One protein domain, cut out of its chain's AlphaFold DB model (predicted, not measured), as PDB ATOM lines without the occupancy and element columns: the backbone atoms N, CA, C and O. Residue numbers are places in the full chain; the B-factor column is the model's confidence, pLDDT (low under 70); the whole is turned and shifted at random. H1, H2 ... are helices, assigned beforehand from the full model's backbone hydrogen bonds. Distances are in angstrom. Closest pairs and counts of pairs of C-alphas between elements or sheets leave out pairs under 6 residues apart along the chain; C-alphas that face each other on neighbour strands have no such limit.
ATOM      1  N   VAL A 198     237.837 196.860  51.123       64.75
ATOM      2  CA  VAL A 198     238.217 195.787  52.041       64.75
ATOM      3  C   VAL A 198     237.202 194.662  51.967       64.75
ATOM      4  O   VAL A 198     237.599 193.513  52.018       64.75
ATOM      5  N   THR A 199     235.922 194.946  51.721       58.25
ATOM      6  CA  THR A 199     234.889 193.923  51.509       58.25
ATOM      7  C   THR A 199     235.171 193.089  50.256       58.25
ATOM      8  O   THR A 199     235.127 191.859  50.304       58.25
ATOM      9  N   ARG A 200     235.559 193.722  49.140       60.06
ATOM     10  CA  ARG A 200     235.997 193.001  47.933       60.06
ATOM     11  C   ARG A 200     237.358 192.342  48.107       60.06
ATOM     12  O   ARG A 200     237.587 191.306  47.492       60.06
ATOM     13  N   VAL A 201     238.255 192.911  48.912       57.72
ATOM     14  CA  VAL A 201     239.544 192.301  49.258       57.72
ATOM     15  C   VAL A 201     239.368 191.140  50.210       57.72
ATOM     16  O   VAL A 201     240.116 190.206  50.065       57.72
ATOM     17  N   LEU A 202     238.397 191.130  51.114       55.66
ATOM     18  CA  LEU A 202     238.103 190.022  52.021       55.66
ATOM     19  C   LEU A 202     237.573 188.822  51.237       55.66
ATOM     20  O   LEU A 202     238.091 187.721  51.375       55.66
ATOM     21  N   VAL A 203     236.620 189.059  50.328       53.56
ATOM     22  CA  VAL A 203     236.110 188.033  49.398       53.56
ATOM     23  C   VAL A 203     237.203 187.544  48.437       53.56
ATOM     24  O   VAL A 203     237.164 186.406  47.976       53.56
ATOM     25  N   ASN A 204     238.196 188.387  48.147       52.31
ATOM     26  CA  ASN A 204     239.328 188.072  47.282       52.31
ATOM     27  C   ASN A 204     240.650 187.944  48.043       52.31
ATOM     28  O   ASN A 204     241.683 188.054  47.396       52.31
ATOM     29  N   LEU A 205     240.683 187.759  49.367       56.34
ATOM     30  CA  LEU A 205     241.970 187.770  50.078       56.34
ATOM     31  C   LEU A 205     242.693 186.484  49.708       56.34
ATOM     32  O   LEU A 205     243.856 186.532  49.323       56.34
ATOM     33  N   SER A 206     241.927 185.393  49.610       51.38
ATOM     34  CA  SER A 206     242.287 184.187  48.871       51.38
ATOM     35  C   SER A 206     242.855 184.518  47.487       51.38
ATOM     36  O   SER A 206     243.998 184.186  47.229       51.38
ATOM     37  N   ASN A 207     242.140 185.238  46.619       55.91
ATOM     38  CA  ASN A 207     242.561 185.507  45.232       55.91
ATOM     39  C   ASN A 207     243.757 186.471  45.094       55.91
ATOM     40  O   ASN A 207     244.550 186.336  44.168       55.91
ATOM     41  N   GLN A 208     243.895 187.458  45.982       53.62
ATOM     42  CA  GLN A 208     244.968 188.449  45.946       53.62
ATOM     43  C   GLN A 208     246.234 187.939  46.624       53.62
ATOM     44  O   GLN A 208     247.313 188.305  46.189       53.62
ATOM     45  N   ILE A 209     246.128 187.101  47.651       57.16
ATOM     46  CA  ILE A 209     247.275 186.479  48.320       57.16
ATOM     47  C   ILE A 209     247.643 185.125  47.681       57.16
ATOM     48  O   ILE A 209     248.767 184.647  47.838       57.16
ATOM     49  N   SER A 210     246.752 184.541  46.871       54.47
ATOM     50  CA  SER A 210     247.098 183.434  45.966       54.47
ATOM     51  C   SER A 210     248.219 183.820  45.004       54.47
ATOM     52  O   SER A 210     248.996 182.953  44.601       54.47
ATOM     53  N   ASP A 211     248.341 185.111  44.673       67.69
ATOM     54  CA  ASP A 211     249.512 185.635  43.983       67.69
ATOM     55  C   ASP A 211     250.758 185.374  44.842       67.69
ATOM     56  O   ASP A 211     250.952 185.954  45.914       67.69
ATOM     57  N   GLU A 212     251.599 184.464  44.355       71.88
ATOM     58  CA  GLU A 212     252.849 184.063  44.993       71.88
ATOM     59  C   GLU A 212     253.730 185.265  45.342       71.88
ATOM     60  O   GLU A 212     254.371 185.259  46.393       71.88
ATOM     61  N   GLY A 213     253.699 186.329  44.530       76.88
ATOM     62  CA  GLY A 213     254.400 187.576  44.820       76.88
ATOM     63  C   GLY A 213     253.940 188.209  46.132       76.88
ATOM     64  O   GLY A 213     254.753 188.430  47.023       76.88
ATOM     65  N   LYS A 214     252.629 188.397  46.307       76.44
ATOM     66  CA  LYS A 214     252.062 189.034  47.508       76.44
ATOM     67  C   LYS A 214     252.232 188.190  48.769       76.44
ATOM     68  O   LYS A 214     252.446 188.736  49.848       76.44
ATOM     69  N   ARG A 215     252.175 186.860  48.651       81.00
ATOM     70  CA  ARG A 215     252.477 185.945  49.770       81.00
ATOM     71  C   ARG A 215     253.943 186.041  50.199       81.00
ATOM     72  O   ARG A 215     254.240 186.000  51.392       81.00
ATOM     73  N   ILE A 216     254.855 186.200  49.241       85.94
ATOM     74  CA  ILE A 216     256.283 186.413  49.501       85.94
ATOM     75  C   ILE A 216     256.541 187.795  50.106       85.94
ATOM     76  O   ILE A 216     257.323 187.896  51.050       85.94
ATOM     77  N   ASP A 217     255.858 188.831  49.628       88.50
ATOM     78  CA  ASP A 217     255.953 190.180  50.190       88.50
ATOM     79  C   ASP A 217     255.452 190.204  51.637       88.50
ATOM     80  O   ASP A 217     256.147 190.709  52.522       88.50
ATOM     81  N   LEU A 218     254.318 189.548  51.920       90.19
ATOM     82  CA  LEU A 218     253.837 189.356  53.289       90.19
ATOM     83  C   LEU A 218     254.878 188.620  54.143       90.19
ATOM     84  O   LEU A 218     255.204 189.074  55.236       90.19
ATOM     85  N   MET A 219     255.442 187.515  53.648       91.75
ATOM     86  CA  MET A 219     256.496 186.774  54.347       91.75
ATOM     87  C   MET A 219     257.696 187.672  54.681       91.75
ATOM     88  O   MET A 219     258.146 187.676  55.826       91.75
ATOM     89  N   TYR A 220     258.219 188.445  53.725       92.56
ATOM     90  CA  TYR A 220     259.341 189.355  53.978       92.56
ATOM     91  C   TYR A 220     258.981 190.485  54.941       92.56
ATOM     92  O   TYR A 220     259.795 190.846  55.793       92.56
ATOM     93  N   SER A 221     257.762 191.009  54.850       93.19
ATOM     94  CA  SER A 221     257.259 192.031  55.761       93.19
ATOM     95  C   SER A 221     257.223 191.512  57.201       93.19
ATOM     96  O   SER A 221     257.814 192.125  58.088       93.19
ATOM     97  N   ILE A 222     256.654 190.323  57.429       94.38
ATOM     98  CA  ILE A 222     256.598 189.705  58.762       94.38
ATOM     99  C   ILE A 222     257.994 189.370  59.295       94.38
ATOM    100  O   ILE A 222     258.267 189.590  60.473       94.38
ATOM    101  N   LEU A 223     258.897 188.869  58.448       92.00
ATOM    102  CA  LEU A 223     260.276 188.579  58.857       92.00
ATOM    103  C   LEU A 223     261.072 189.840  59.211       92.00
ATOM    104  O   LEU A 223     261.927 189.781  60.090       92.00
ATOM    105  N   SER A 224     260.832 190.954  58.514       93.25
ATOM    106  CA  SER A 224     261.564 192.206  58.736       93.25
ATOM    107  C   SER A 224     261.026 193.012  59.917       93.25
ATOM    108  O   SER A 224     261.808 193.638  60.628       93.25
ATOM    109  N   ASN A 225     259.712 192.985  60.144       93.50
ATOM    110  CA  ASN A 225     259.061 193.724  61.218       93.50
ATOM    111  C   ASN A 225     257.878 192.930  61.809       93.50
ATOM    112  O   ASN A 225     256.726 193.229  61.493       93.50
ATOM    113  N   PRO A 226     258.114 191.935  62.683       92.94
ATOM    114  CA  PRO A 226     257.030 191.202  63.344       92.94
ATOM    115  C   PRO A 226     256.185 192.084  64.278       92.94
ATOM    116  O   PRO A 226     255.039 191.748  64.580       92.94
ATOM    117  N   ASP A 227     256.706 193.238  64.703       92.69
ATOM    118  CA  ASP A 227     256.027 194.151  65.627       92.69
ATOM    119  C   ASP A 227     254.824 194.862  65.000       92.69
ATOM    120  O   ASP A 227     253.953 195.352  65.718       92.69
ATOM    121  N   GLN A 228     254.686 194.811  63.672       91.25
ATOM    122  CA  GLN A 228     253.461 195.231  62.990       91.25
ATOM    123  C   GLN A 228     252.224 194.405  63.400       91.25
ATOM    124  O   GLN A 228     251.097 194.863  63.228       91.25
ATOM    125  N   LEU A 229     252.419 193.214  63.984       93.50
ATOM    126  CA  LEU A 229     251.352 192.361  64.521       93.50
ATOM    127  C   LEU A 229     251.127 192.533  66.036       93.50
ATOM    128  O   LEU A 229     250.327 191.799  66.617       93.50
ATOM    129  N   LYS A 230     251.799 193.494  66.690       93.00
ATOM    130  CA  LYS A 230     251.663 193.751  68.137       93.00
ATOM    131  C   LYS A 230     250.212 193.999  68.543       93.00
ATOM    132  O   LYS A 230     249.701 193.352  69.452       93.00
ATOM    133  N   TYR A 231     249.556 194.928  67.851       90.81
ATOM    134  CA  TYR A 231     248.188 195.351  68.145       90.81
ATOM    135  C   TYR A 231     247.200 194.820  67.104       90.81
ATOM    136  O   TYR A 231     246.411 195.582  66.550       90.81
ATOM    137  N   THR A 232     247.257 193.517  66.817       91.19
ATOM    138  CA  THR A 232     246.311 192.853  65.912       91.19
ATOM    139  C   THR A 232     245.554 191.723  66.612       91.19
ATOM    140  O   THR A 232     246.128 191.035  67.469       91.19
ATOM    141  N   PRO A 233     244.272 191.510  66.260       89.50
ATOM    142  CA  PRO A 233     243.471 190.442  66.844       89.50
ATOM    143  C   PRO A 233     243.975 189.057  66.397       89.50
ATOM    144  O   PRO A 233     244.685 188.952  65.385       89.50
ATOM    145  N   PRO A 234     243.633 187.978  67.124       90.44
ATOM    146  CA  PRO A 234     244.048 186.628  66.753       90.44
ATOM    147  C   PRO A 234     243.572 186.221  65.353       90.44
ATOM    148  O   PRO A 234     244.278 185.490  64.670       90.44
ATOM    149  N   GLU A 235     242.446 186.755  64.879       89.88
ATOM    150  CA  GLU A 235     241.928 186.576  63.522       89.88
ATOM    151  C   GLU A 235     242.896 187.073  62.444       89.88
ATOM    152  O   GLU A 235     243.071 186.422  61.414       89.88
ATOM    153  N   THR A 236     243.562 188.207  62.679       91.50
ATOM    154  CA  THR A 236     244.593 188.726  61.774       91.50
ATOM    155  C   THR A 236     245.812 187.816  61.772       91.50
ATOM    156  O   THR A 236     246.299 187.448  60.705       91.50
ATOM    157  N   LYS A 237     246.309 187.432  62.956       94.06
ATOM    158  CA  LYS A 237     247.487 186.559  63.077       94.06
ATOM    159  C   LYS A 237     247.218 185.183  62.453       94.06
ATOM    160  O   LYS A 237     248.054 184.676  61.710       94.06
ATOM    161  N   GLY A 238     246.030 184.626  62.687       92.69
ATOM    162  CA  GLY A 238     245.565 183.369  62.105       92.69
ATOM    163  C   GLY A 238     245.500 183.432  60.582       92.69
ATOM    164  O   GLY A 238     246.025 182.544  59.918       92.69
ATOM    165  N   ALA A 239     244.974 184.515  60.009       90.88
ATOM    166  CA  ALA A 239     244.944 184.693  58.557       90.88
ATOM    167  C   ALA A 239     246.327 184.898  57.921       90.88
ATOM    168  O   ALA A 239     246.585 184.400  56.821       90.88
ATOM    169  N   VAL A 240     247.247 185.572  58.621       92.81
ATOM    170  CA  VAL A 240     248.659 185.653  58.212       92.81
ATOM    171  C   VAL A 240     249.280 184.258  58.185       92.81
ATOM    172  O   VAL A 240     249.908 183.894  57.196       92.81
ATOM    173  N   ILE A 241     249.080 183.444  59.223       94.44
ATOM    174  CA  ILE A 241     249.616 182.075  59.252       94.44
ATOM    175  C   ILE A 241     248.967 181.221  58.159       94.44
ATOM    176  O   ILE A 241     249.694 180.557  57.427       94.44
ATOM    177  N   ALA A 242     247.644 181.288  57.987       91.38
ATOM    178  CA  ALA A 242     246.920 180.565  56.938       91.38
ATOM    179  C   ALA A 242     247.485 180.887  55.547       91.38
ATOM    180  O   ALA A 242     247.740 179.990  54.752       91.38
ATOM    181  N   THR A 243     247.779 182.163  55.301       88.19
ATOM    182  CA  THR A 243     248.452 182.628  54.084       88.19
ATOM    183  C   THR A 243     249.853 182.035  53.924       88.19
ATOM    184  O   THR A 243     250.251 181.662  52.824       88.19
ATOM    185  N   LEU A 244     250.644 181.996  54.998       89.50
ATOM    186  CA  LEU A 244     252.034 181.542  54.949       89.50
ATOM    187  C   LEU A 244     252.154 180.026  54.754       89.50
ATOM    188  O   LEU A 244     253.132 179.577  54.154       89.50
ATOM    189  N   ILE A 245     251.199 179.253  55.274       89.88
ATOM    190  CA  ILE A 245     251.176 177.793  55.118       89.88
ATOM    191  C   ILE A 245     250.492 177.344  53.823       89.88
ATOM    192  O   ILE A 245     250.692 176.203  53.401       89.88
ATOM    193  N   ASP A 246     249.708 178.228  53.196       84.88
ATOM    194  CA  ASP A 246     249.133 177.982  51.880       84.88
ATOM    195  C   ASP A 246     250.254 177.812  50.849       84.88
ATOM    196  O   ASP A 246     251.217 178.592  50.781       84.88
ATOM    197  N   GLN A 247     250.179 176.720  50.095       75.19
ATOM    198  CA  GLN A 247     251.269 176.300  49.229       75.19
ATOM    199  C   GLN A 247     250.781 175.549  47.998       75.19
ATOM    200  O   GLN A 247     249.896 174.697  48.061       75.19
ATOM    201  N   ASN A 248     251.485 175.787  46.899       72.88
ATOM    202  CA  ASN A 248     251.451 174.993  45.684       72.88
ATOM    203  C   ASN A 248     252.840 174.404  45.403       72.88
ATOM    204  O   ASN A 248     253.854 174.858  45.927       72.88
ATOM    205  N   TRP A 249     252.909 173.400  44.525       67.69
ATOM    206  CA  TRP A 249     254.170 172.723  44.178       67.69
ATOM    207  C   TRP A 249     255.261 173.673  43.642       67.69
ATOM    208  O   TRP A 249     256.447 173.387  43.790       67.69
ATOM    209  N   VAL A 250     254.872 174.810  43.051       68.69
ATOM    210  CA  VAL A 250     255.788 175.845  42.538       68.69
ATOM    211  C   VAL A 250     256.529 176.559  43.676       68.69
ATOM    212  O   VAL A 250     257.719 176.840  43.543       68.69
ATOM    213  N   ASP A 251     255.887 176.735  44.837       74.81
ATOM    214  CA  ASP A 251     256.472 177.441  45.985       74.81
ATOM    215  C   ASP A 251     257.729 176.753  46.527       74.81
ATOM    216  O   ASP A 251     258.613 177.398  47.098       74.81
ATOM    217  N   TRP A 252     257.812 175.431  46.362       71.31
ATOM    218  CA  TRP A 252     258.947 174.625  46.808       71.31
ATOM    219  C   TRP A 252     260.217 174.939  46.014       71.31
ATOM    220  O   TRP A 252     261.322 174.805  46.545       71.31
ATOM    221  N   LEU A 253     260.050 175.354  44.757       72.25
ATOM    222  CA  LEU A 253     261.128 175.662  43.826       72.25
ATOM    223  C   LEU A 253     261.501 177.147  43.830       72.25
ATOM    224  O   LEU A 253     262.573 177.492  43.336       72.25
ATOM    225  N   ASP A 254     260.662 178.020  44.396       78.88
ATOM    226  CA  ASP A 254     260.954 179.448  44.452       78.88
ATOM    227  C   ASP A 254     262.107 179.739  45.440       78.88
ATOM    228  O   ASP A 254     261.970 179.530  46.656       78.88
ATOM    229  N   PRO A 255     263.253 180.263  44.959       77.50
ATOM    230  CA  PRO A 255     264.398 180.576  45.807       77.50
ATOM    231  C   PRO A 255     264.100 181.649  46.865       77.50
ATOM    232  O   PRO A 255     264.785 181.691  47.887       77.50
ATOM    233  N   ARG A 256     263.080 182.495  46.671       81.88
ATOM    234  CA  ARG A 256     262.664 183.530  47.631       81.88
ATOM    235  C   ARG A 256     262.082 182.932  48.909       81.88
ATOM    236  O   ARG A 256     262.190 183.545  49.964       81.88
ATOM    237  N   ASN A 257     261.526 181.721  48.851       79.56
ATOM    238  CA  ASN A 257     261.037 181.007  50.034       79.56
ATOM    239  C   ASN A 257     262.173 180.321  50.822       79.56
ATOM    240  O   ASN A 257     261.956 179.810  51.928       79.56
ATOM    241  N   GLN A 258     263.391 180.308  50.273       77.44
ATOM    242  CA  GLN A 258     264.546 179.629  50.847       77.44
ATOM    243  C   GLN A 258     265.446 180.601  51.616       77.44
ATOM    244  O   GLN A 258     265.585 181.781  51.283       77.44
ATOM    245  N   ASN A 259     266.099 180.095  52.660       65.75
ATOM    246  CA  ASN A 259     267.243 180.771  53.260       65.75
ATOM    247  C   ASN A 259     268.523 180.159  52.673       65.75
ATOM    248  O   ASN A 259     268.938 179.078  53.099       65.75
ATOM    249  N   ASN A 260     269.075 180.832  51.660       54.28
ATOM    250  CA  ASN A 260     270.269 180.415  50.915       54.28
ATOM    251  C   ASN A 260     271.552 181.106  51.406       54.28
ATOM    252  O   ASN A 260     272.593 180.975  50.766       54.28
ATOM    253  N   ASP A 261     271.499 181.860  52.508       54.16
ATOM    254  CA  ASP A 261     272.714 182.404  53.110       54.16
ATOM    255  C   ASP A 261     273.484 181.268  53.783       54.16
ATOM    256  O   ASP A 261     273.171 180.920  54.921       54.16
ATOM    257  N   PHE A 262     274.461 180.704  53.059       42.94
ATOM    258  CA  PHE A 262     275.349 179.612  53.473       42.94
ATOM    259  C   PHE A 262     276.165 179.910  54.744       42.94
ATOM    260  O   PHE A 262     276.595 178.968  55.411       42.94
ATOM    261  N   PHE A 263     276.336 181.185  55.111       43.75
ATOM    262  CA  PHE A 263     277.168 181.627  56.236       43.75
ATOM    263  C   PHE A 263     276.358 182.110  57.447       43.75
ATOM    264  O   PHE A 263     276.932 182.383  58.500       43.75
ATOM    265  N   SER A 264     275.028 182.175  57.337       52.88
ATOM    266  CA  SER A 264     274.163 182.405  58.496       52.88
ATOM    267  C   SER A 264     274.069 181.155  59.376       52.88
ATOM    268  O   SER A 264     274.033 180.029  58.880       52.88
ATOM    269  N   VAL A 265     273.870 181.340  60.686       49.94
ATOM    270  CA  VAL A 265     273.564 180.265  61.658       49.94
ATOM    271  C   VAL A 265     272.284 179.473  61.314       49.94
ATOM    272  O   VAL A 265     271.940 178.531  62.011       49.94
ATOM    273  N   ASN A 266     271.581 179.812  60.227       47.44
ATOM    274  CA  ASN A 266     270.362 179.168  59.737       47.44
ATOM    275  C   ASN A 266     270.519 178.521  58.339       47.44
ATOM    276  O   ASN A 266     269.529 178.037  57.783       47.44
ATOM    277  N   SER A 267     271.723 178.517  57.760       45.44
ATOM    278  CA  SER A 267     272.024 178.026  56.402       45.44
ATOM    279  C   SER A 267     271.769 176.529  56.168       45.44
ATOM    280  O   SER A 267     271.346 176.093  55.097       45.44
ATOM    281  N   TRP A 268     271.964 175.759  57.226       47.75
ATOM    282  CA  TRP A 268     272.038 174.310  57.335       47.75
ATOM    283  C   TRP A 268     270.664 173.695  57.655       47.75
ATOM    284  O   TRP A 268     270.536 172.485  57.801       47.75
ATOM    285  N   LYS A 269     269.608 174.526  57.713       54.56
ATOM    286  CA  LYS A 269     268.214 174.091  57.876       54.56
ATOM    287  C   LYS A 269     267.826 173.322  56.628       54.56
ATOM    288  O   LYS A 269     267.636 173.938  55.585       54.56
ATOM    289  N   LEU A 270     267.770 172.001  56.693       54.66
ATOM    290  CA  LEU A 270     267.353 171.179  55.561       54.66
ATOM    291  C   LEU A 270     265.827 171.278  55.383       54.66
ATOM    292  O   LEU A 270     265.084 171.373  56.359       54.66
ATOM    293  N   GLY A 271     265.367 171.308  54.131       62.47
ATOM    294  CA  GLY A 271     263.945 171.362  53.773       62.47
ATOM    295  C   GLY A 271     263.509 172.664  53.076       62.47
ATOM    296  O   GLY A 271     264.171 173.697  53.218       62.47
ATOM    297  N   PRO A 272     262.418 172.621  52.288       72.44
ATOM    298  CA  PRO A 272     261.916 173.771  51.542       72.44
ATOM    299  C   PRO A 272     261.185 174.774  52.457       72.44
ATOM    300  O   PRO A 272     260.875 174.482  53.614       72.44
ATOM    301  N   LEU A 273     260.877 175.963  51.922       81.38
ATOM    302  CA  LEU A 273     260.013 176.975  52.555       81.38
ATOM    303  C   LEU A 273     260.533 177.539  53.893       81.38
ATOM    304  O   LEU A 273     259.756 178.015  54.722       81.38
ATOM    305  N   LYS A 274     261.855 177.523  54.113       82.56
ATOM    306  CA  LYS A 274     262.497 177.914  55.386       82.56
ATOM    307  C   LYS A 274     262.039 179.281  55.898       82.56
ATOM    308  O   LYS A 274     261.746 179.425  57.084       82.56
ATOM    309  N   ARG A 275     261.962 180.276  55.008       87.31
ATOM    310  CA  ARG A 275     261.558 181.642  55.370       87.31
ATOM    311  C   ARG A 275     260.086 181.718  55.766       87.31
ATOM    312  O   ARG A 275     259.759 182.430  56.708       87.31
ATOM    313  N   ARG A 276     259.210 180.932  55.129       88.75
ATOM    314  CA  ARG A 276     257.791 180.854  55.512       88.75
ATOM    315  C   ARG A 276     257.620 180.222  56.885       88.75
ATOM    316  O   ARG A 276     256.899 180.769  57.708       88.75
ATOM    317  N   LYS A 277     258.350 179.140  57.176       89.75
ATOM    318  CA  LYS A 277     258.360 178.536  58.519       89.75
ATOM    319  C   LYS A 277     258.805 179.548  59.574       89.75
ATOM    320  O   LYS A 277     258.149 179.694  60.595       89.75
ATOM    321  N   GLN A 278     259.869 180.309  59.305       90.94
ATOM    322  CA  GLN A 278     260.297 181.398  60.189       90.94
ATOM    323  C   GLN A 278     259.213 182.475  60.351       90.94
ATOM    324  O   GLN A 278     258.962 182.915  61.469       90.94
ATOM    325  N   ALA A 279     258.545 182.861  59.263       93.50
ATOM    326  CA  ALA A 279     257.477 183.852  59.288       93.50
ATOM    327  C   ALA A 279     256.264 183.391  60.117       93.50
ATOM    328  O   ALA A 279     255.686 184.209  60.822       93.50
ATOM    329  N   VAL A 280     255.922 182.093  60.113       95.62
ATOM    330  CA  VAL A 280     254.870 181.518  60.976       95.62
ATOM    331  C   VAL A 280     255.183 181.750  62.455       95.62
ATOM    332  O   VAL A 280     254.341 182.257  63.191       95.62
ATOM    333  N   PHE A 281     256.410 181.454  62.890       95.44
ATOM    334  CA  PHE A 281     256.840 181.723  64.265       95.44
ATOM    335  C   PHE A 281     256.851 183.229  64.569       95.44
ATOM    336  O   PHE A 281     256.363 183.652  65.611       95.44
ATOM    337  N   MET A 282     257.341 184.057  63.645       96.25
ATOM    338  CA  MET A 282     257.337 185.515  63.811       96.25
ATOM    339  C   MET A 282     255.920 186.104  63.895       96.25
ATOM    340  O   MET A 282     255.706 187.049  64.650       96.25
ATOM    341  N   ALA A 283     254.935 185.511  63.215       96.62
ATOM    342  CA  ALA A 283     253.527 185.887  63.343       96.62
ATOM    343  C   ALA A 283     252.949 185.585  64.738       96.62
ATOM    344  O   ALA A 283     252.028 186.268  65.189       96.62
ATOM    345  N   LEU A 284     253.521 184.606  65.448       97.31
ATOM    346  CA  LEU A 284     253.159 184.247  66.820       97.31
ATOM    347  C   LEU A 284     253.906 185.064  67.887       97.31
ATOM    348  O   LEU A 284     253.555 184.971  69.060       97.31
ATOM    349  N   LYS A 285     254.890 185.897  67.510       96.75
ATOM    350  CA  LYS A 285     255.740 186.654  68.452       96.75
ATOM    351  C   LYS A 285     254.938 187.465  69.472       96.75
ATOM    352  O   LYS A 285     255.374 187.615  70.605       96.75
ATOM    353  N   TRP A 286     253.780 187.987  69.079       95.44
ATOM    354  CA  TRP A 286     252.930 188.834  69.921       95.44
ATOM    355  C   TRP A 286     251.694 188.121  70.476       95.44
ATOM    356  O   TRP A 286     250.759 188.782  70.930       95.44
ATOM    357  N   VAL A 287     251.666 186.788  70.460       93.31
ATOM    358  CA  VAL A 287     250.635 186.025  71.170       93.31
ATOM    359  C   VAL A 287     250.850 186.163  72.675       93.31
ATOM    360  O   VAL A 287     251.956 185.967  73.170       93.31
ATOM    361  N   GLN A 288     249.795 186.535  73.396       90.44
ATOM    362  CA  GLN A 288     249.907 186.910  74.808       90.44
ATOM    363  C   GLN A 288     249.694 185.738  75.769       90.44
ATOM    364  O   GLN A 288     250.262 185.741  76.855       90.44
ATOM    365  N   SER A 289     248.877 184.747  75.411       90.88
ATOM    366  CA  SER A 289     248.498 183.644  76.303       90.88
ATOM    367  C   SER A 289     248.155 182.373  75.532       90.88
ATOM    368  O   SER A 289     247.959 182.404  74.316       90.88
ATOM    369  N   GLN A 290     248.003 181.256  76.244       92.12
ATOM    370  CA  GLN A 290     247.501 180.009  75.653       92.12
ATOM    371  C   GLN A 290     246.106 180.189  75.034       92.12
ATOM    372  O   GLN A 290     245.824 179.670  73.957       92.12
ATOM    373  N   ALA A 291     245.230 180.972  75.672       88.88
ATOM    374  CA  ALA A 291     243.910 181.278  75.124       88.88
ATOM    375  C   ALA A 291     243.998 182.108  73.831       88.88
ATOM    376  O   ALA A 291     243.262 181.841  72.883       88.88
ATOM    377  N   ASP A 292     244.915 183.077  73.772       88.81
ATOM    378  CA  ASP A 292     245.179 183.869  72.567       88.81
ATOM    379  C   ASP A 292     245.717 182.979  71.433       88.81
ATOM    380  O   ASP A 292     245.155 182.974  70.341       88.81
ATOM    381  N   TYR A 293     246.700 182.113  71.713       94.19
ATOM    382  CA  TYR A 293     247.194 181.110  70.759       94.19
ATOM    383  C   TYR A 293     246.068 180.216  70.225       94.19
ATOM    384  O   TYR A 293     245.947 179.995  69.020       94.19
ATOM    385  N   ASN A 294     245.215 179.711  71.118       92.50
ATOM    386  CA  ASN A 294     244.100 178.853  70.736       92.50
ATOM    387  C   ASN A 294     243.115 179.593  69.828       92.50
ATOM    388  O   ASN A 294     242.644 179.006  68.856       92.50
ATOM    389  N   ASN A 295     242.843 180.875  70.090       89.94
ATOM    390  CA  ASN A 295     242.038 181.700  69.192       89.94
ATOM    391  C   ASN A 295     242.735 181.906  67.837       89.94
ATOM    392  O   ASN A 295     242.082 181.754  66.809       89.94
ATOM    393  N   VAL A 296     244.050 182.165  67.800       92.44
ATOM    394  CA  VAL A 296     244.814 182.251  66.537       92.44
ATOM    395  C   VAL A 296     244.628 180.981  65.706       92.44
ATOM    396  O   VAL A 296     244.284 181.062  64.528       92.44
ATOM    397  N   MET A 297     244.777 179.806  66.325       94.44
ATOM    398  CA  MET A 297     244.595 178.520  65.641       94.44
ATOM    399  C   MET A 297     243.139 178.275  65.227       94.44
ATOM    400  O   MET A 297     242.891 177.762  64.140       94.44
ATOM    401  N   GLN A 298     242.152 178.689  66.028       91.81
ATOM    402  CA  GLN A 298     240.735 178.645  65.634       91.81
ATOM    403  C   GLN A 298     240.432 179.535  64.424       91.81
ATOM    404  O   GLN A 298     239.523 179.221  63.660       91.81
ATOM    405  N   HIS A 299     241.188 180.613  64.221       89.12
ATOM    406  CA  HIS A 299     241.007 181.558  63.120       89.12
ATOM    407  C   HIS A 299     242.077 181.434  62.027       89.12
ATOM    408  O   HIS A 299     242.381 182.398  61.324       89.12
ATOM    409  N   LEU A 300     242.620 180.230  61.841       89.88
ATOM    410  CA  LEU A 300     243.468 179.885  60.703       89.88
ATOM    411  C   LEU A 300     242.628 179.813  59.412       89.88
ATOM    412  O   LEU A 300     242.256 178.740  58.946       89.88
ATOM    413  N   THR A 301     242.276 180.973  58.858       85.75
ATOM    414  CA  THR A 301     241.452 181.113  57.649       85.75
ATOM    415  C   THR A 301     242.016 182.192  56.730       85.75
ATOM    416  O   THR A 301     242.511 183.212  57.197       85.75
ATOM    417  N   LEU A 302     241.900 182.005  55.411       81.12
ATOM    418  CA  LEU A 302     242.249 183.037  54.424       81.12
ATOM    419  C   LEU A 302     241.265 184.219  54.420       81.12
ATOM    420  O   LEU A 302     241.507 185.209  53.737       81.12
ATOM    421  N   SER A 303     240.180 184.131  55.188       77.50
ATOM    422  CA  SER A 303     239.174 185.176  55.347       77.50
ATOM    423  C   SER A 303     239.149 185.662  56.806       77.50
ATOM    424  O   SER A 303     238.410 185.114  57.632       77.50
ATOM    425  N   PRO A 304     239.961 186.665  57.176       77.56
ATOM    426  CA  PRO A 304     240.069 187.125  58.558       77.56
ATOM    427  C   PRO A 304     238.726 187.654  59.082       77.56
ATOM    428  O   PRO A 304     238.010 188.366  58.379       77.56
ATOM    429  N   GLY A 305     238.379 187.315  60.326       71.62
ATOM    430  CA  GLY A 305     237.088 187.677  60.929       71.62
ATOM    431  C   GLY A 305     235.904 186.814  60.466       71.62
ATOM    432  O   GLY A 305     234.751 187.157  60.726       71.62
ATOM    433  N   GLU A 306     236.147 185.706  59.755       74.94
ATOM    434  CA  GLU A 306     235.145 184.655  59.558       74.94
ATOM    435  C   GLU A 306     234.979 183.749  60.789       74.94
ATOM    436  O   GLU A 306     235.689 183.860  61.791       74.94
ATOM    437  N   LYS A 307     233.989 182.848  60.716       73.81
ATOM    438  CA  LYS A 307     233.654 181.920  61.797       73.81
ATOM    439  C   LYS A 307     234.862 181.076  62.204       73.81
ATOM    440  O   LYS A 307     235.636 180.628  61.364       73.81
ATOM    441  N   LYS A 308     234.939 180.807  63.508       81.81
ATOM    442  CA  LYS A 308     235.920 179.907  64.122       81.81
ATOM    443  C   LYS A 308     235.894 178.530  63.452       81.81
ATOM    444  O   LYS A 308     234.827 177.934  63.294       81.81
ATOM    445  N   GLY A 309     237.073 178.037  63.097       85.50
ATOM    446  CA  GLY A 309     237.328 176.661  62.690       85.50
ATOM    447  C   GLY A 309     237.635 175.749  63.881       85.50
ATOM    448  O   GLY A 309     237.540 176.143  65.047       85.50
ATOM    449  N   ASN A 310     238.010 174.504  63.586       91.88
ATOM    450  CA  ASN A 310     238.451 173.566  64.611       91.88
ATOM    451  C   ASN A 310     239.941 173.783  64.917       91.88
ATOM    452  O   ASN A 310     240.786 173.667  64.032       91.88
ATOM    453  N   LYS A 311     240.245 174.063  66.187       91.94
ATOM    454  CA  LYS A 311     241.602 174.352  66.661       91.94
ATOM    455  C   LYS A 311     242.573 173.216  66.357       91.94
ATOM    456  O   LYS A 311     243.664 173.471  65.865       91.94
ATOM    457  N   GLU A 312     242.192 171.980  66.667       92.62
ATOM    458  CA  GLU A 312     243.076 170.816  66.579       92.62
ATOM    459  C   GLU A 312     243.419 170.464  65.128       92.62
ATOM    460  O   GLU A 312     244.560 170.120  64.829       92.62
ATOM    461  N   LEU A 313     242.446 170.570  64.219       93.56
ATOM    462  CA  LEU A 313     242.649 170.368  62.785       93.56
ATOM    463  C   LEU A 313     243.547 171.461  62.202       93.56
ATOM    464  O   LEU A 313     244.533 171.145  61.545       93.56
ATOM    465  N   ASN A 314     243.262 172.723  62.519       94.25
ATOM    466  CA  ASN A 314     244.041 173.856  62.032       94.25
ATOM    467  C   ASN A 314     245.494 173.812  62.531       94.25
ATOM    468  O   ASN A 314     246.435 173.971  61.758       94.25
ATOM    469  N   GLU A 315     245.701 173.539  63.819       94.56
ATOM    470  CA  GLU A 315     247.045 173.380  64.381       94.56
ATOM    471  C   GLU A 315     247.786 172.202  63.734       94.56
ATOM    472  O   GLU A 315     248.975 172.308  63.430       94.56
ATOM    473  N   LYS A 316     247.086 171.098  63.453       94.38
ATOM    474  CA  LYS A 316     247.660 169.968  62.719       94.38
ATOM    475  C   LYS A 316     248.096 170.367  61.309       94.38
ATOM    476  O   LYS A 316     249.148 169.907  60.874       94.38
ATOM    477  N   ASP A 317     247.353 171.222  60.614       93.56
ATOM    478  CA  ASP A 317     247.741 171.719  59.289       93.56
ATOM    479  C   ASP A 317     249.009 172.580  59.351       93.56
ATOM    480  O   ASP A 317     249.924 172.389  58.543       93.56
ATOM    481  N   VAL A 318     249.129 173.440  60.369       94.50
ATOM    482  CA  VAL A 318     250.365 174.196  60.631       94.50
ATOM    483  C   VAL A 318     251.529 173.243  60.916       94.50
ATOM    484  O   VAL A 318     252.592 173.379  60.313       94.50
ATOM    485  N   ILE A 319     251.342 172.243  61.784       92.19
ATOM    486  CA  ILE A 319     252.376 171.245  62.108       92.19
ATOM    487  C   ILE A 319     252.788 170.453  60.862       92.19
ATOM    488  O   ILE A 319     253.982 170.261  60.628       92.19
ATOM    489  N   ASN A 320     251.828 170.028  60.037       91.50
ATOM    490  CA  ASN A 320     252.097 169.311  58.793       91.50
ATOM    491  C   ASN A 320     252.958 170.157  57.854       91.50
ATOM    492  O   ASN A 320     253.960 169.661  57.344       91.50
ATOM    493  N   PHE A 321     252.608 171.434  57.666       90.81
ATOM    494  CA  PHE A 321     253.397 172.378  56.876       90.81
ATOM    495  C   PHE A 321     254.816 172.552  57.435       90.81
ATOM    496  O   PHE A 321     255.812 172.462  56.712       90.81
ATOM    497  N   LEU A 322     254.923 172.769  58.744       89.19
ATOM    498  CA  LEU A 322     256.190 172.950  59.444       89.19
ATOM    499  C   LEU A 322     257.099 171.711  59.336       89.19
ATOM    500  O   LEU A 322     258.317 171.862  59.198       89.19
ATOM    501  N   GLY A 323     256.517 170.511  59.302       85.44
ATOM    502  CA  GLY A 323     257.219 169.236  59.139       85.44
ATOM    503  C   GLY A 323     257.683 168.918  57.710       85.44
ATOM    504  O   GLY A 323     258.422 167.953  57.509       85.44
ATOM    505  N   ILE A 324     257.303 169.708  56.697       83.69
ATOM    506  CA  ILE A 324     257.685 169.437  55.300       83.69
ATOM    507  C   ILE A 324     259.208 169.441  55.143       83.69
ATOM    508  O   ILE A 324     259.871 170.444  55.409       83.69
ATOM    509  N   GLY A 325     259.764 168.328  54.665       75.38
ATOM    510  CA  GLY A 325     261.205 168.168  54.464       75.38
ATOM    511  C   GLY A 325     262.015 167.980  55.750       75.38
ATOM    512  O   GLY A 325     263.242 167.973  55.675       75.38
ATOM    513  N   GLU A 326     261.372 167.816  56.914       75.81
ATOM    514  CA  GLU A 326     262.067 167.404  58.135       75.81
ATOM    515  C   GLU A 326     262.318 165.890  58.108       75.81
ATOM    516  O   GLU A 326     261.394 165.076  58.089       75.81
ATOM    517  N   HIS A 327     263.592 165.499  58.132       67.62
ATOM    518  CA  HIS A 327     263.997 164.104  58.248       67.62
ATOM    519  C   HIS A 327     264.969 163.939  59.417       67.62
ATOM    520  O   HIS A 327     265.957 164.666  59.517       67.62
ATOM    521  N   LYS A 328     264.713 162.952  60.286       65.44
ATOM    522  CA  LYS A 328     265.531 162.632  61.471       65.44
ATOM    523  C   LYS A 328     266.855 161.930  61.110       65.44
ATOM    524  O   LYS A 328     267.155 160.879  61.664       65.44
ATOM    525  N   PHE A 329     267.607 162.456  60.144       57.62
ATOM    526  CA  PHE A 329     268.904 161.895  59.746       57.62
ATOM    527  C   PHE A 329     270.071 162.724  60.294       57.62
ATOM    528  O   PHE A 329     270.826 162.202  61.103       57.62
ATOM    529  N   PHE A 330     270.197 164.005  59.924       52.34
ATOM    530  CA  PHE A 330     271.225 164.921  60.446       52.34
ATOM    531  C   PHE A 330     270.685 166.364  60.438       52.34
ATOM    532  O   PHE A 330     270.102 166.762  59.433       52.34
ATOM    533  N   PHE A 331     270.860 167.114  61.537       58.53
ATOM    534  CA  PHE A 331     270.471 168.529  61.722       58.53
ATOM    535  C   PHE A 331     269.037 168.885  61.260       58.53
ATOM    536  O   PHE A 331     268.811 169.353  60.144       58.53
ATOM    537  N   TYR A 332     268.048 168.698  62.140       69.00
ATOM    538  CA  TYR A 332     266.641 169.068  61.906       69.00
ATOM    539  C   TYR A 332     266.137 170.014  63.003       69.00
ATOM    540  O   TYR A 332     266.734 170.090  64.071       69.00
ATOM    541  N   THR A 333     265.060 170.763  62.758       73.44
ATOM    542  CA  THR A 333     264.539 171.739  63.735       73.44
ATOM    543  C   THR A 333     263.432 171.157  64.613       73.44
ATOM    544  O   THR A 333     263.340 171.523  65.778       73.44
ATOM    545  N   ASN A 334     262.625 170.234  64.090       83.62
ATOM    546  CA  ASN A 334     261.397 169.752  64.721       83.62
ATOM    547  C   ASN A 334     260.423 170.893  65.018       83.62
ATOM    548  O   ASN A 334     259.980 171.093  66.151       83.62
ATOM    549  N   TYR A 335     260.111 171.677  63.988       83.44
ATOM    550  CA  TYR A 335     259.228 172.834  64.129       83.44
ATOM    551  C   TYR A 335     257.865 172.469  64.736       83.44
ATOM    552  O   TYR A 335     257.300 173.278  65.464       83.44
ATOM    553  N   GLY A 336     257.354 171.261  64.474       84.25
ATOM    554  CA  GLY A 336     256.109 170.775  65.075       84.25
ATOM    555  C   GLY A 336     256.183 170.683  66.604       84.25
ATOM    556  O   GLY A 336     255.331 171.241  67.291       84.25
ATOM    557  N   GLU A 337     257.227 170.048  67.145       86.69
ATOM    558  CA  GLU A 337     257.439 169.962  68.599       86.69
ATOM    559  C   GLU A 337     257.713 171.342  69.212       86.69
ATOM    560  O   GLU A 337     257.188 171.666  70.276       86.69
ATOM    561  N   LYS A 338     258.462 172.198  68.509       89.25
ATOM    562  CA  LYS A 338     258.757 173.566  68.959       89.25
ATOM    563  C   LYS A 338     257.533 174.474  68.973       89.25
ATOM    564  O   LYS A 338     257.443 175.344  69.832       89.25
ATOM    565  N   LEU A 339     256.573 174.259  68.075       92.56
ATOM    566  CA  LEU A 339     255.288 174.953  68.110       92.56
ATOM    567  C   LEU A 339     254.481 174.548  69.357       92.56
ATOM    568  O   LEU A 339     253.936 175.411  70.043       92.56
ATOM    569  N   THR A 340     254.460 173.254  69.694       91.06
ATOM    570  CA  THR A 340     253.832 172.767  70.935       91.06
ATOM    571  C   THR A 340     254.532 173.317  72.180       91.06
ATOM    572  O   THR A 340     253.858 173.732  73.121       91.06
ATOM    573  N   LEU A 341     255.868 173.363  72.184       92.12
ATOM    574  CA  LEU A 341     256.644 173.951  73.279       92.12
ATOM    575  C   LEU A 341     256.332 175.443  73.448       92.12
ATOM    576  O   LEU A 341     256.044 175.874  74.558       92.12
ATOM    577  N   LEU A 342     256.298 176.205  72.350       94.62
ATOM    578  CA  LEU A 342     255.901 177.614  72.364       94.62
ATOM    579  C   LEU A 342     254.537 177.787  73.030       94.62
ATOM    580  O   LEU A 342     254.418 178.606  73.937       94.62
ATOM    581  N   HIS A 343     253.532 177.007  72.621       94.50
ATOM    582  CA  HIS A 343     252.203 177.066  73.225       94.50
ATOM    583  C   HIS A 343     252.242 176.795  74.734       94.50
ATOM    584  O   HIS A 343     251.641 177.541  75.502       94.50
ATOM    585  N   ASN A 344     252.969 175.768  75.172       93.94
ATOM    586  CA  ASN A 344     253.035 175.397  76.587       93.94
ATOM    587  C   ASN A 344     253.762 176.444  77.447       93.94
ATOM    588  O   ASN A 344     253.377 176.645  78.597       93.94
ATOM    589  N   ASN A 345     254.751 177.137  76.875       94.00
ATOM    590  CA  ASN A 345     255.521 178.184  77.546       94.00
ATOM    591  C   ASN A 345     254.751 179.519  77.645       94.00
ATOM    592  O   ASN A 345     255.181 180.436  78.349       94.00
ATOM    593  N   LEU A 346     253.614 179.665  76.948       92.62
ATOM    594  CA  LEU A 346     252.749 180.836  77.088       92.62
ATOM    595  C   LEU A 346     252.021 180.821  78.441       92.62
ATOM    596  O   LEU A 346     251.594 179.760  78.912       92.62
ATOM    597  N   PRO A 347     251.784 181.996  79.050       91.56
ATOM    598  CA  PRO A 347     251.023 182.072  80.285       91.56
ATOM    599  C   PRO A 347     249.568 181.645  80.051       91.56
ATOM    600  O   PRO A 347     248.956 181.930  79.019       91.56
ATOM    601  N   VAL A 348     248.989 180.977  81.049       88.00
ATOM    602  CA  VAL A 348     247.572 180.574  81.031       88.00
ATOM    603  C   VAL A 348     246.658 181.793  81.189       88.00
ATOM    604  O   VAL A 348     245.587 181.855  80.588       88.00
ATOM    605  N   PHE A 349     247.094 182.777  81.977       81.62
ATOM    606  CA  PHE A 349     246.363 184.002  82.268       81.62
ATOM    607  C   PHE A 349     247.287 185.210  82.129       81.62
ATOM    608  O   PHE A 349     248.441 185.162  82.552       81.62
ATOM    609  N   VAL A 350     246.759 186.286  81.555       80.88
ATOM    610  CA  VAL A 350     247.422 187.587  81.455       80.88
ATOM    611  C   VAL A 350     246.471 188.615  82.032       80.88
ATOM    612  O   VAL A 350     245.291 188.622  81.676       80.88
ATOM    613  N   ASP A 351     246.984 189.467  82.915       76.81
ATOM    614  CA  ASP A 351     246.188 190.538  83.496       76.81
ATOM    615  C   ASP A 351     245.686 191.492  82.385       76.81
ATOM    616  O   ASP A 351     246.473 191.893  81.514       76.81
ATOM    617  N   PRO A 352     244.392 191.859  82.377       70.44
ATOM    618  CA  PRO A 352     243.824 192.720  81.347       70.44
ATOM    619  C   PRO A 352     244.436 194.130  81.284       70.44
ATOM    620  O   PRO A 352     244.311 194.787  80.251       70.44
ATOM    621  N   ASP A 353     245.176 194.571  82.305       70.06
ATOM    622  CA  ASP A 353     245.892 195.850  82.334       70.06
ATOM    623  C   ASP A 353     247.404 195.721  82.078       70.06
ATOM    624  O   ASP A 353     248.092 196.735  81.966       70.06
ATOM    625  N   GLU A 354     247.966 194.515  81.934       78.00
ATOM    626  CA  GLU A 354     249.409 194.338  81.691       78.00
ATOM    627  C   GLU A 354     249.849 194.862  80.311       78.00
ATOM    628  O   GLU A 354     249.109 194.762  79.341       78.00
ATOM    629  N   PRO A 355     251.060 195.400  80.119       84.12
ATOM    630  CA  PRO A 355     251.495 195.773  78.774       84.12
ATOM    631  C   PRO A 355     251.566 194.532  77.871       84.12
ATOM    632  O   PRO A 355     251.901 193.444  78.342       84.12
ATOM    633  N   PHE A 356     251.284 194.690  76.574       86.62
ATOM    634  CA  PHE A 356     251.547 193.625  75.601       86.62
ATOM    635  C   PHE A 356     253.047 193.328  75.596       86.62
ATOM    636  O   PHE A 356     253.856 194.252  75.467       86.62
ATOM    637  N   LYS A 357     253.414 192.053  75.712       91.31
ATOM    638  CA  LYS A 357     254.812 191.603  75.728       91.31
ATOM    639  C   LYS A 357     255.059 190.667  74.548       91.31
ATOM    640  O   LYS A 357     254.231 189.788  74.306       91.31
ATOM    641  N   PRO A 358     256.161 190.836  73.800       94.44
ATOM    642  CA  PRO A 358     256.538 189.852  72.803       94.44
ATOM    643  C   PRO A 358     257.112 188.617  73.501       94.44
ATOM    644  O   PRO A 358     257.713 188.720  74.575       94.44
ATOM    645  N   ILE A 359     257.007 187.461  72.854       94.00
ATOM    646  CA  ILE A 359     257.856 186.315  73.164       94.00
ATOM    647  C   ILE A 359     259.318 186.778  72.995       94.00
ATOM    648  O   ILE A 359     259.655 187.320  71.936       94.00
ATOM    649  N   PRO A 360     260.184 186.604  74.015       93.31
ATOM    650  CA  PRO A 360     261.579 187.028  73.968       93.31
ATOM    651  C   PRO A 360     262.313 186.544  72.716       93.31
ATOM    652  O   PRO A 360     262.201 185.378  72.338       93.31
ATOM    653  N   ASP A 361     263.135 187.410  72.116       88.38
ATOM    654  CA  ASP A 361     263.881 187.087  70.891       88.38
ATOM    655  C   ASP A 361     264.793 185.863  71.058       88.38
ATOM    656  O   ASP A 361     265.014 185.121  70.100       88.38
ATOM    657  N   ILE A 362     265.287 185.614  72.276       85.81
ATOM    658  CA  ILE A 362     266.088 184.426  72.591       85.81
ATOM    659  C   ILE A 362     265.260 183.141  72.472       85.81
ATOM    660  O   ILE A 362     265.661 182.237  71.747       85.81
ATOM    661  N   LEU A 363     264.052 183.111  73.048       87.62
ATOM    662  CA  LEU A 363     263.127 181.980  72.926       87.62
ATOM    663  C   LEU A 363     262.668 181.806  71.477       87.62
ATOM    664  O   LEU A 363     262.650 180.696  70.957       87.62
ATOM    665  N   MET A 364     262.374 182.906  70.774       88.75
ATOM    666  CA  MET A 364     262.068 182.859  69.342       88.75
ATOM    667  C   MET A 364     263.219 182.268  68.522       88.75
ATOM    668  O   MET A 364     262.988 181.489  67.597       88.75
ATOM    669  N   SER A 365     264.461 182.608  68.864       84.38
ATOM    670  CA  SER A 365     265.653 182.057  68.218       84.38
ATOM    671  C   SER A 365     265.807 180.568  68.520       84.38
ATOM    672  O   SER A 365     266.093 179.796  67.607       84.38
ATOM    673  N   GLU A 366     265.539 180.141  69.754       84.62
ATOM    674  CA  GLU A 366     265.535 178.733  70.156       84.62
ATOM    675  C   GLU A 366     264.464 177.930  69.411       84.62
ATOM    676  O   GLU A 366     264.767 176.869  68.853       84.62
ATOM    677  N   TYR A 367     263.239 178.452  69.287       85.75
ATOM    678  CA  TYR A 367     262.170 177.820  68.505       85.75
ATOM    679  C   TYR A 367     262.524 177.668  67.019       85.75
ATOM    680  O   TYR A 367     262.010 176.793  66.322       85.75
ATOM    681  N   LEU A 368     263.449 178.488  66.528       83.44
ATOM    682  CA  LEU A 368     263.954 178.417  65.167       83.44
ATOM    683  C   LEU A 368     265.286 177.663  65.056       83.44
ATOM    684  O   LEU A 368     265.680 177.356  63.934       83.44
ATOM    685  N   ALA A 369     265.986 177.357  66.146       77.56
ATOM    686  CA  ALA A 369     267.302 176.715  66.118       77.56
ATOM    687  C   ALA A 369     267.233 175.261  65.613       77.56
ATOM    688  O   ALA A 369     266.160 174.664  65.546       77.56
ATOM    689  N   MET A 370     268.359 174.654  65.252       73.06
ATOM    690  CA  MET A 370     268.401 173.205  65.010       73.06
ATOM    691  C   MET A 370     268.466 172.434  66.322       73.06
ATOM    692  O   MET A 370     268.848 172.980  67.352       73.06
ATOM    693  N   ILE A 371     268.079 171.166  66.262       68.62
ATOM    694  CA  ILE A 371     268.410 170.173  67.274       68.62
ATOM    695  C   ILE A 371     269.776 169.602  66.890       68.62
ATOM    696  O   ILE A 371     269.942 169.037  65.804       68.62
ATOM    697  N   ASP A 372     270.747 169.775  67.779       62.34
ATOM    698  CA  ASP A 372     272.077 169.178  67.718       62.34
ATOM    699  C   ASP A 372     272.505 168.709  69.117       62.34
ATOM    700  O   ASP A 372     271.780 168.899  70.095       62.34
ATOM    701  N   ASP A 373     273.681 168.088  69.224       50.97
ATOM    702  CA  ASP A 373     274.207 167.576  70.497       50.97
ATOM    703  C   ASP A 373     274.409 168.680  71.565       50.97
ATOM    704  O   ASP A 373     274.575 168.363  72.743       50.97
ATOM    705  N   GLN A 374     274.378 169.968  71.184       46.94
ATOM    706  CA  GLN A 374     274.444 171.118  72.097       46.94
ATOM    707  C   GLN A 374     273.058 171.658  72.498       46.94
ATOM    708  O   GLN A 374     272.956 172.350  73.508       46.94
ATOM    709  N   HIS A 375     271.996 171.305  71.764       50.53
ATOM    710  CA  HIS A 375     270.597 171.663  72.038       50.53
ATOM    711  C   HIS A 375     269.684 170.424  71.978       50.53
ATOM    712  O   HIS A 375     268.792 170.347  71.122       50.53
ATOM    713  N   PRO A 376     269.888 169.424  72.858       52.38
ATOM    714  CA  PRO A 376     269.011 168.265  72.915       52.38
ATOM    715  C   PRO A 376     267.577 168.691  73.259       52.38
ATOM    716  O   PRO A 376     267.338 169.646  73.995       52.38
ATOM    717  N   THR A 377     266.597 167.935  72.772       49.44
ATOM    718  CA  THR A 377     265.158 168.197  72.959       49.44
ATOM    719  C   THR A 377     264.747 168.408  74.425       49.44
ATOM    720  O   THR A 377     263.742 169.054  74.691       49.44
ATOM    721  N   GLY A 378     265.531 167.894  75.382       46.19
ATOM    722  CA  GLY A 378     265.302 168.023  76.825       46.19
ATOM    723  C   GLY A 378     265.938 169.238  77.519       46.19
ATOM    724  O   GLY A 378     265.770 169.361  78.728       46.19
ATOM    725  N   THR A 379     266.680 170.105  76.817       45.62
ATOM    726  CA  THR A 379     267.279 171.332  77.398       45.62
ATOM    727  C   THR A 379     266.583 172.621  76.975       45.62
ATOM    728  O   THR A 379     266.937 173.682  77.480       45.62
ATOM    729  N   MET A 380     265.605 172.554  76.066       48.62
ATOM    730  CA  MET A 380     264.760 173.707  75.757       48.62
ATOM    731  C   MET A 380     263.867 173.948  76.973       48.62
ATOM    732  O   MET A 380     263.050 173.096  77.321       48.62
ATOM    733  N   THR A 381     264.114 175.036  77.699       39.75
ATOM    734  CA  THR A 381     263.451 175.300  78.978       39.75
ATOM    735  C   THR A 381     261.936 175.391  78.799       39.75
ATOM    736  O   THR A 381     261.453 176.084  77.899       39.75
ATOM    737  N   ALA A 382     261.227 174.658  79.658       42.09
ATOM    738  CA  ALA A 382     259.785 174.757  79.868       42.09
ATOM    739  C   ALA A 382     259.401 176.074  80.555       42.09
ATOM    740  O   ALA A 382     260.254 176.612  81.304       42.09
TER     741      ALA A 382
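AT A GLANCE: This is residues 198 to 382 of the 382 residues of an uncharacterized protein of Klebsiella pneumoniae IS43 (UniProt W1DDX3). Two helices side by side and running opposite ways, H5 and H7, make the core of a body of short, mostly crossed helices. H3 crosses one side of this pair, H9 and H10 lie on the opposite side, H8 packs on the first residues of H5, and H11 packs on H7; H1 and H2 form a loosely attached start, farthest from the middle, and long unnamed links run round the outside. The printed part has 185 residues with eleven named helices, H1 to H11 in order along the chain, and no named strand. The class is all helix, with 94 residues in the named helices. The whole is compact, with a radius of gyration of the C-alphas of 16.1 A and spans of 49 by 43 by 28 A.

IN THESE COORDINATES: H1, residues 198 to 203, begins with C-alpha 198 at (238.217, 195.787, 52.041). H2 follows at residues 205 to 209. H3, residues 212 to 224, is the longest helix by residues and measures 18.2 A from first to last C-alpha. H4 is residues 226 to 229, and H5, residues 234 to 245, measures 16.3 A. H6 is residues 249 to 252. H7, residues 274 to 283, measures 14.4 A and begins with C-alpha 274 at (262.497, 177.914, 55.386). H8, residues 290 to 298, measures 12.2 A, H9, residues 311 to 322, 16.3 A, and H10, residues 335 to 345, 14.9 A. H11, residues 361 to 368, measures 10.4 A and ends with C-alpha 368 at (263.954, 178.417, 65.167).

HOW THE PARTS SIT: H7 is the hub, touching H3, H4, H5 and H11, and its centre is nearest to the mean of the C-alphas, at 4.4 A. H5 and H7 touch at a shallow tilt of 3 degrees, opposite ways; their closest C-alphas, of Ile 241 and Val 280, are 5.6 A apart. H3 touches H7 with residues 219 to 223 alone, at a steep tilt of 60 degrees, the same way, closest at C-alphas 223 and 279, 5.5 A. H4 and H7 only just touch, with 3 pairs of C-alphas within 8 A, closest at Pro 226 and Met 282, 5.7 A. H11 touches H7 at a steep tilt of 43 degrees, opposite ways, with the C-alphas of Gln 278 and Leu 368 closest at 6.9 A. H8 touches residues 234 to 238 of H5, closest at C-alphas 234 and 296, 4.4 A. H8 and H9 touch about perpendicular, at 81 degrees, with the C-alphas of Gln 298 and Lys 311 closest at 4.5 A. H9 touches H10 with residues 319 to 322 alone, closest at C-alphas 319 and 336, 4.8 A. H10 and H11 form a helical hairpin, with the C-alphas of Lys 338 and Tyr 367 closest at 5.5 A. H1 and H6 touch no helix; H2 touches none either, but is near H1, H3 and H5. Every O i to N i+4 pair is within hydrogen-bond range in H1, H2, H3, H5, H7, H8, H9, H10 and H11, while H4 and H6 are too short for such a pair.

THE WHOLE: The C-alphas farthest apart, of Arg 200 and Asp 373, are 51.1 A apart. The printed part has no cut and ends at residue 382, the chain's last. The long links are H6 to H7, H8 to H9, H9 to H10 and H10 to H11. The mean pLDDT of the printed part is 79.0, and residues 198 to 211, 249 to 250, 259 to 271, 327 to 332 and 371 to 382 are under 70.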